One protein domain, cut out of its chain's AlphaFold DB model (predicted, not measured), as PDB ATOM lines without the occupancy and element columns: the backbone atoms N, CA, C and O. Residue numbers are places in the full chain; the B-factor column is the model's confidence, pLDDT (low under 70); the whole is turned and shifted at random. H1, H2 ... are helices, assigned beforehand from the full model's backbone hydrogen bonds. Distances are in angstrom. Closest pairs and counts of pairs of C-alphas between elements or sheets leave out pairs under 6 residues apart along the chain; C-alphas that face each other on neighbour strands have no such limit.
ATOM      1  N   LYS A  60     187.797 127.481 214.094       69.94
ATOM      2  CA  LYS A  60     187.062 126.197 214.103       69.94
ATOM      3  C   LYS A  60     187.606 125.220 215.147       69.94
ATOM      4  O   LYS A  60     186.828 124.547 215.828       69.94
ATOM      5  N   PHE A  61     188.929 125.158 215.282       71.81
ATOM      6  CA  PHE A  61     189.604 124.291 216.245       71.81
ATOM      7  C   PHE A  61     189.419 124.812 217.675       71.81
ATOM      8  O   PHE A  61     189.049 124.038 218.555       71.81
ATOM      9  N   ALA A  62     189.545 126.126 217.883       81.31
ATOM     10  CA  ALA A  62     189.302 126.769 219.173       81.31
ATOM     11  C   ALA A  62     187.846 126.603 219.638       81.31
ATOM     12  O   ALA A  62     187.598 126.287 220.802       81.31
ATOM     13  N   PHE A  63     186.876 126.748 218.727       85.94
ATOM     14  CA  PHE A  63     185.467 126.520 219.044       85.94
ATOM     15  C   PHE A  63     185.208 125.068 219.461       85.94
ATOM     16  O   PHE A  63     184.646 124.828 220.525       85.94
ATOM     17  N   SER A  64     185.668 124.102 218.662       87.44
ATOM     18  CA  SER A  64     185.466 122.675 218.946       87.44
ATOM     19  C   SER A  64     186.116 122.263 220.271       87.44
ATOM     20  O   SER A  64     185.503 121.550 221.062       87.44
ATOM     21  N   HIS A  65     187.318 122.774 220.553       91.12
ATOM     22  CA  HIS A  65     188.011 122.538 221.819       91.12
ATOM     23  C   HIS A  65     187.218 123.081 223.017       91.12
ATOM     24  O   HIS A  65     187.039 122.381 224.012       91.12
ATOM     25  N   ARG A  66     186.663 124.294 222.904       91.44
ATOM     26  CA  ARG A  66     185.830 124.891 223.956       91.44
ATOM     27  C   ARG A  66     184.540 124.105 224.196       91.44
ATOM     28  O   ARG A  66     184.149 123.933 225.347       91.44
ATOM     29  N   ILE A  67     183.887 123.611 223.140       93.12
ATOM     30  CA  ILE A  67     182.701 122.750 223.279       93.12
ATOM     31  C   ILE A  67     183.054 121.476 224.053       93.12
ATOM     32  O   ILE A  67     182.354 121.133 225.001       93.12
ATOM     33  N   GLN A  68     184.166 120.817 223.712       93.19
ATOM     34  CA  GLN A  68     184.606 119.615 224.428       93.19
ATOM     35  C   GLN A  68     184.921 119.889 225.901       93.19
ATOM     36  O   GLN A  68     184.576 119.077 226.754       93.19
ATOM     37  N   GLN A  69     185.539 121.030 226.220       94.00
ATOM     38  CA  GLN A  69     185.756 121.427 227.614       94.00
ATOM     39  C   GLN A  69     184.432 121.583 228.367       94.00
ATOM     40  O   GLN A  69     184.304 121.071 229.469       94.00
ATOM     41  N   MET A  70     183.410 122.194 227.762       95.56
ATOM     42  CA  MET A  70     182.100 122.335 228.413       95.56
ATOM     43  C   MET A  70     181.378 120.998 228.631       95.56
ATOM     44  O   MET A  70     180.629 120.887 229.600       95.56
ATOM     45  N   VAL A  71     181.609 119.997 227.773       96.56
ATOM     46  CA  VAL A  71     181.120 118.623 227.996       96.56
ATOM     47  C   VAL A  71     181.831 117.991 229.193       96.56
ATOM     48  O   VAL A  71     181.175 117.452 230.080       96.56
ATOM     49  N   ARG A  72     183.165 118.109 229.267       95.31
ATOM     50  CA  ARG A  72     183.959 117.588 230.399       95.31
ATOM     51  C   ARG A  72     183.590 118.254 231.723       95.31
ATOM     52  O   ARG A  72     183.501 117.570 232.734       95.31
ATOM     53  N   ASP A  73     183.333 119.558 231.697       95.81
ATOM     54  CA  ASP A  73     182.872 120.335 232.852       95.81
ATOM     55  C   ASP A  73     181.424 119.989 233.265       95.81
ATOM     56  O   ASP A  73     180.922 120.540 234.241       95.81
ATOM     57  N   GLY A  74     180.710 119.158 232.493       94.31
ATOM     58  CA  GLY A  74     179.304 118.816 232.727       94.31
ATOM     59  C   GLY A  74     178.320 119.967 232.485       94.31
ATOM     60  O   GLY A  74     177.144 119.855 232.826       94.31
ATOM     61  N   LYS A  75     178.774 121.082 231.894       96.81
ATOM     62  CA  LYS A  75     177.942 122.265 231.602       96.81
ATOM     63  C   LYS A  75     176.957 122.016 230.465       96.81
ATOM     64  O   LYS A  75     175.905 122.647 230.416       96.81
ATOM     65  N   ILE A  76     177.324 121.135 229.538       94.69
ATOM     66  CA  ILE A  76     176.469 120.656 228.452       94.69
ATOM     67  C   ILE A  76     176.657 119.150 228.292       94.69
ATOM     68  O   ILE A  76     177.713 118.614 228.615       94.69
ATOM     69  N   THR A  77     175.651 118.467 227.758       96.50
ATOM     70  CA  THR A  77     175.762 117.046 227.403       96.50
ATOM     71  C   THR A  77     176.362 116.859 226.007       96.50
ATOM     72  O   THR A  77     176.343 117.778 225.182       96.50
ATOM     73  N   ASP A  78     176.840 115.652 225.692       95.12
ATOM     74  CA  ASP A  78     177.320 115.299 224.346       95.12
ATOM     75  C   ASP A  78     176.266 115.525 223.248       95.12
ATOM     76  O   ASP A  78     176.583 115.989 222.148       95.12
ATOM     77  N   ASP A  79     174.992 115.252 223.543       96.19
ATOM     78  CA  ASP A  79     173.888 115.492 222.607       96.19
ATOM     79  C   ASP A  79     173.692 116.997 222.339       96.19
ATOM     80  O   ASP A  79     173.557 117.422 221.187       96.19
ATOM     81  N   GLN A  80     173.764 117.829 223.385       95.94
ATOM     82  CA  GLN A  80     173.696 119.287 223.247       95.94
ATOM     83  C   GLN A  80     174.893 119.841 222.466       95.94
ATOM     84  O   GLN A  80     174.712 120.684 221.583       95.94
ATOM     85  N   ALA A  81     176.099 119.340 222.741       95.12
ATOM     86  CA  ALA A  81     177.308 119.692 222.004       95.12
ATOM     87  C   ALA A  81     177.176 119.355 220.512       95.12
ATOM     88  O   ALA A  81     177.437 120.202 219.654       95.12
ATOM     89  N   THR A  82     176.690 118.154 220.198       95.25
ATOM     90  CA  THR A  82     176.497 117.688 218.818       95.25
ATOM     91  C   THR A  82     175.501 118.570 218.065       95.25
ATOM     92  O   THR A  82     175.793 119.043 216.961       95.25
ATOM     93  N   LYS A  83     174.348 118.866 218.675       95.94
ATOM     94  CA  LYS A  83     173.327 119.749 218.088       95.94
ATOM     95  C   LYS A  83     173.851 121.165 217.863       95.94
ATOM     96  O   LYS A  83     173.593 121.754 216.813       95.94
ATOM     97  N   LEU A  84     174.621 121.700 218.810       94.38
ATOM     98  CA  LEU A  84     175.232 123.022 218.690       94.38
ATOM     99  C   LEU A  84     176.249 123.078 217.542       94.38
ATOM    100  O   LEU A  84     176.244 124.030 216.757       94.38
ATOM    101  N   MET A  85     177.091 122.052 217.404       93.25
ATOM    102  CA  MET A  85     178.061 121.966 216.308       93.25
ATOM    103  C   MET A  85     177.372 121.889 214.940       93.25
ATOM    104  O   MET A  85     177.779 122.590 214.010       93.25
ATOM    105  N   ASP A  86     176.307 121.094 214.813       94.56
ATOM    106  CA  ASP A  86     175.533 120.999 213.571       94.56
ATOM    107  C   ASP A  86     174.836 122.326 213.225       94.56
ATOM    108  O   ASP A  86     174.934 122.811 212.091       94.56
ATOM    109  N   ALA A  87     174.215 122.974 214.216       94.31
ATOM    110  CA  ALA A  87     173.590 124.283 214.045       94.31
ATOM    111  C   ALA A  87     174.607 125.339 213.587       94.31
ATOM    112  O   ALA A  87     174.350 126.076 212.631       94.31
ATOM    113  N   MET A  88     175.796 125.368 214.197       92.19
ATOM    114  CA  MET A  88     176.873 126.266 213.781       92.19
ATOM    115  C   MET A  88     177.364 125.973 212.369       92.19
ATOM    116  O   MET A  88     177.553 126.907 211.588       92.19
ATOM    117  N   LYS A  89     177.518 124.706 211.985       92.12
ATOM    118  CA  LYS A  89     177.906 124.334 210.619       92.12
ATOM    119  C   LYS A  89     176.881 124.819 209.590       92.12
ATOM    120  O   LYS A  89     177.261 125.400 208.571       92.12
ATOM    121  N   LYS A  90     175.589 124.619 209.864       94.12
ATOM    122  CA  LYS A  90     174.487 125.088 209.008       94.12
ATOM    123  C   LYS A  90     174.450 126.611 208.917       94.12
ATOM    124  O   LYS A  90     174.351 127.143 207.813       94.12
ATOM    125  N   PHE A  91     174.591 127.299 210.048       93.69
ATOM    126  CA  PHE A  91     174.636 128.758 210.107       93.69
ATOM    127  C   PHE A  91     175.782 129.320 209.261       93.69
ATOM    128  O   PHE A  91     175.533 130.145 208.386       93.69
ATOM    129  N   HIS A  92     177.007 128.814 209.436       90.31
ATOM    130  CA  HIS A  92     178.162 129.256 208.650       90.31
ATOM    131  C   HIS A  92     177.969 128.997 207.154       90.31
ATOM    132  O   HIS A  92     178.276 129.861 206.339       90.31
ATOM    133  N   LYS A  93     177.423 127.835 206.772       93.00
ATOM    134  CA  LYS A  93     177.130 127.538 205.364       93.00
ATOM    135  C   LYS A  93     176.128 128.536 204.775       93.00
ATOM    136  O   LYS A  93     176.334 129.010 203.661       93.00
ATOM    137  N   ARG A  94     175.060 128.849 205.515       94.44
ATOM    138  CA  ARG A  94     174.044 129.817 205.088       94.44
ATOM    139  C   ARG A  94     174.634 131.221 204.964       94.44
ATOM    140  O   ARG A  94     174.488 131.831 203.914       94.44
ATOM    141  N   GLN A  95     175.360 131.674 205.982       93.38
ATOM    142  CA  GLN A  95     176.020 132.979 205.996       93.38
ATOM    143  C   GLN A  95     176.995 133.152 204.834       93.38
ATOM    144  O   GLN A  95     176.971 134.187 204.188       93.38
ATOM    145  N   MET A  96     177.806 132.140 204.506       91.06
ATOM    146  CA  MET A  96     178.725 132.223 203.362       91.06
ATOM    147  C   MET A  96     177.988 132.382 202.030       91.06
ATOM    148  O   MET A  96     178.456 133.102 201.151       91.06
ATOM    149  N   ARG A  97     176.832 131.725 201.876       95.50
ATOM    150  CA  ARG A  97     176.000 131.871 200.680       95.50
ATOM    151  C   ARG A  97     175.366 133.259 200.613       95.50
ATOM    152  O   ARG A  97     175.550 133.940 199.617       95.50
ATOM    153  N   GLU A  98     174.686 133.677 201.677       94.31
ATOM    154  CA  GLU A  98     174.029 134.991 201.761       94.31
ATOM    155  C   GLU A  98     175.036 136.132 201.588       94.31
ATOM    156  O   GLU A  98     174.775 137.098 200.884       94.31
ATOM    157  N   HIS A  99     176.220 136.000 202.186       92.56
ATOM    158  CA  HIS A  99     177.299 136.964 202.034       92.56
ATOM    159  C   HIS A  99     177.813 137.026 200.593       92.56
ATOM    160  O   HIS A  99     178.032 138.116 200.072       92.56
ATOM    161  N   ARG A 100     177.977 135.873 199.931       92.31
ATOM    162  CA  ARG A 100     178.366 135.830 198.517       92.31
ATOM    163  C   ARG A 100     177.313 136.491 197.631       92.31
ATOM    164  O   ARG A 100     177.678 137.315 196.808       92.31
ATOM    165  N   GLU A 101     176.039 136.159 197.819       94.62
ATOM    166  CA  GLU A 101     174.917 136.763 197.082       94.62
ATOM    167  C   GLU A 101     174.840 138.276 197.320       94.62
ATOM    168  O   GLU A 101     174.620 139.054 196.394       94.62
ATOM    169  N   PHE A 102     175.072 138.714 198.558       92.88
ATOM    170  CA  PHE A 102     175.151 140.129 198.889       92.88
ATOM    171  C   PHE A 102     176.271 140.827 198.110       92.88
ATOM    172  O   PHE A 102     175.989 141.833 197.461       92.88
ATOM    173  N   MET A 103     177.492 140.274 198.130       91.00
ATOM    174  CA  MET A 103     178.655 140.828 197.424       91.00
ATOM    175  C   MET A 103     178.457 140.859 195.906       91.00
ATOM    176  O   MET A 103     178.773 141.864 195.276       91.00
ATOM    177  N   ASP A 104     177.867 139.808 195.343       92.00
ATOM    178  CA  ASP A 104     177.522 139.715 193.918       92.00
ATOM    179  C   ASP A 104     176.484 140.775 193.504       92.00
ATOM    180  O   ASP A 104     176.515 141.284 192.391       92.00
ATOM    181  N   SER A 105     175.600 141.181 194.426       93.81
ATOM    182  CA  SER A 105     174.589 142.219 194.171       93.81
ATOM    183  C   SER A 105     175.097 143.661 194.297       93.81
ATOM    184  O   SER A 105     174.358 144.599 193.988       93.81
ATOM    185  N   LEU A 106     176.319 143.875 194.796       93.06
ATOM    186  CA  LEU A 106     176.843 145.223 195.035       93.06
ATOM    187  C   LEU A 106     177.085 146.029 193.751       93.06
ATOM    188  O   LEU A 106     176.715 147.205 193.761       93.06
ATOM    189  N   PRO A 107     177.649 145.475 192.659       94.44
ATOM    190  CA  PRO A 107     177.895 146.255 191.452       94.44
ATOM    191  C   PRO A 107     176.621 146.846 190.850       94.44
ATOM    192  O   PRO A 107     176.578 148.032 190.540       94.44
ATOM    193  N   ASP A 108     175.559 146.045 190.780       94.06
ATOM    194  CA  ASP A 108     174.252 146.465 190.262       94.06
ATOM    195  C   ASP A 108     173.610 147.566 191.128       94.06
ATOM    196  O   ASP A 108     173.081 148.550 190.615       94.06
ATOM    197  N   LYS A 109     173.726 147.458 192.458       94.06
ATOM    198  CA  LYS A 109     173.117 148.415 193.399       94.06
ATOM    199  C   LYS A 109     173.903 149.706 193.589       94.06
ATOM    200  O   LYS A 109     173.316 150.723 193.948       94.06
ATOM    201  N   THR A 110     175.224 149.651 193.454       92.12
ATOM    202  CA  THR A 110     176.117 150.776 193.782       92.12
ATOM    203  C   THR A 110     176.718 151.438 192.549       92.12
ATOM    204  O   THR A 110     177.218 152.555 192.653       92.12
ATOM    205  N   GLY A 111     176.696 150.768 191.393       92.12
ATOM    206  CA  GLY A 111     177.401 151.199 190.185       92.12
ATOM    207  C   GLY A 111     178.927 151.061 190.268       92.12
ATOM    208  O   GLY A 111     179.621 151.475 189.342       92.12
ATOM    209  N   ILE A 112     179.468 150.500 191.357       91.88
ATOM    210  CA  ILE A 112     180.907 150.282 191.545       91.88
ATOM    211  C   ILE A 112     181.291 148.942 190.909       91.88
ATOM    212  O   ILE A 112     180.610 147.939 191.108       91.88
ATOM    213  N   SER A 113     182.391 148.901 190.156       89.19
ATOM    214  CA  SER A 113     182.872 147.651 189.561       89.19
ATOM    215  C   SER A 113     183.257 146.628 190.639       89.19
ATOM    216  O   SER A 113     183.699 146.978 191.736       89.19
ATOM    217  N   GLU A 114     183.121 145.340 190.321       87.00
ATOM    218  CA  GLU A 114     183.507 144.256 191.234       87.00
ATOM    219  C   GLU A 114     184.989 144.351 191.645       87.00
ATOM    220  O   GLU A 114     185.338 144.057 192.787       87.00
ATOM    221  N   ASP A 115     185.852 144.808 190.734       87.56
ATOM    222  CA  ASP A 115     187.287 144.984 190.970       87.56
ATOM    223  C   ASP A 115     187.564 146.072 192.020       87.56
ATOM    224  O   ASP A 115     188.265 145.832 193.002       87.56
ATOM    225  N   THR A 116     186.912 147.234 191.894       89.38
ATOM    226  CA  THR A 116     187.030 148.320 192.876       89.38
ATOM    227  C   THR A 116     186.433 147.926 194.229       89.38
ATOM    228  O   THR A 116     186.980 148.276 195.274       89.38
ATOM    229  N   LEU A 117     185.347 147.148 194.252       88.06
ATOM    230  CA  LEU A 117     184.804 146.616 195.507       88.06
ATOM    231  C   LEU A 117     185.795 145.663 196.188       88.06
ATOM    232  O   LEU A 117     186.000 145.758 197.400       88.06
ATOM    233  N   LYS A 118     186.451 144.777 195.429       85.88
ATOM    234  CA  LYS A 118     187.499 143.899 195.969       85.88
ATOM    235  C   LYS A 118     188.648 144.708 196.558       85.88
ATOM    236  O   LYS A 118     189.085 144.383 197.656       85.88
ATOM    237  N   GLU A 119     189.086 145.775 195.898       85.06
ATOM    238  CA  GLU A 119     190.141 146.656 196.410       85.06
ATOM    239  C   GLU A 119     189.759 147.319 197.744       85.06
ATOM    240  O   GLU A 119     190.559 147.331 198.677       85.06
ATOM    241  N   ILE A 120     188.515 147.788 197.882       85.62
ATOM    242  CA  ILE A 120     188.019 148.423 199.114       85.62
ATOM    243  C   ILE A 120     187.946 147.424 200.282       85.62
ATOM    244  O   ILE A 120     188.223 147.779 201.431       85.62
ATOM    245  N   PHE A 121     187.548 146.176 200.015       82.69
ATOM    246  CA  PHE A 121     187.362 145.157 201.056       82.69
ATOM    247  C   PHE A 121     188.616 144.333 201.366       82.69
ATOM    248  O   PHE A 121     188.697 143.720 202.438       82.69
ATOM    249  N   VAL A 122     189.612 144.321 200.481       79.00
ATOM    250  CA  VAL A 122     190.937 143.796 200.804       79.00
ATOM    251  C   VAL A 122     191.560 144.756 201.811       79.00
ATOM    252  O   VAL A 122     191.897 145.892 201.495       79.00
TER     253      VAL A 122
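This is residues 60 to 122 of the 143 residues of an uncharacterized protein of Megasphaera cerevisiae DSM 20462 (UniProt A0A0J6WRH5). Look first for one long helix, H2, with H1 folded back beside its beginning as a helical hairpin, and short H3 and H4 turning back at its other end; residues 90 to 102 of H2 stand free. The 63 printed residues hold four named helices, H1 to H4 in order, and no named strand: all helix. The whole is extended, a rod of 53 by 19 by 12 A, with a radius of gyration of the C-alphas of 18.3 A.

Find C-alpha 78 at (177.320, 115.299, 224.346); from there H2 runs 39.0 A to residue 104. H1, residues 60 to 72, is 18.7 A long. H3 is residues 106 to 110, 5.7 A; H4, residues 114 to 121, runs 10.6 A to C-alpha 121 at (187.362, 145.157, 201.056).

H2 touches H1 with residues 78 to 85 alone, at a shallow tilt of 22 degrees, opposite ways; their closest C-alphas, Val 71 and Asp 78, are 6.2 A apart. H2 and H3 meet only through their link. H4 is close to but not clearly touching H3, the closest C-alphas, Pro 107 and Glu 114, being 6.0 A apart. H1 is apart from H3 and H4. In H1, H2, H3 and H4 every O i to N i+4 pair is within hydrogen-bond range.

The farthest C-alphas, Gly 74 and Gly 111, are 53.5 A apart. The printed part has no cut, its three links are tight, and residue 60 alone has pLDDT under 70.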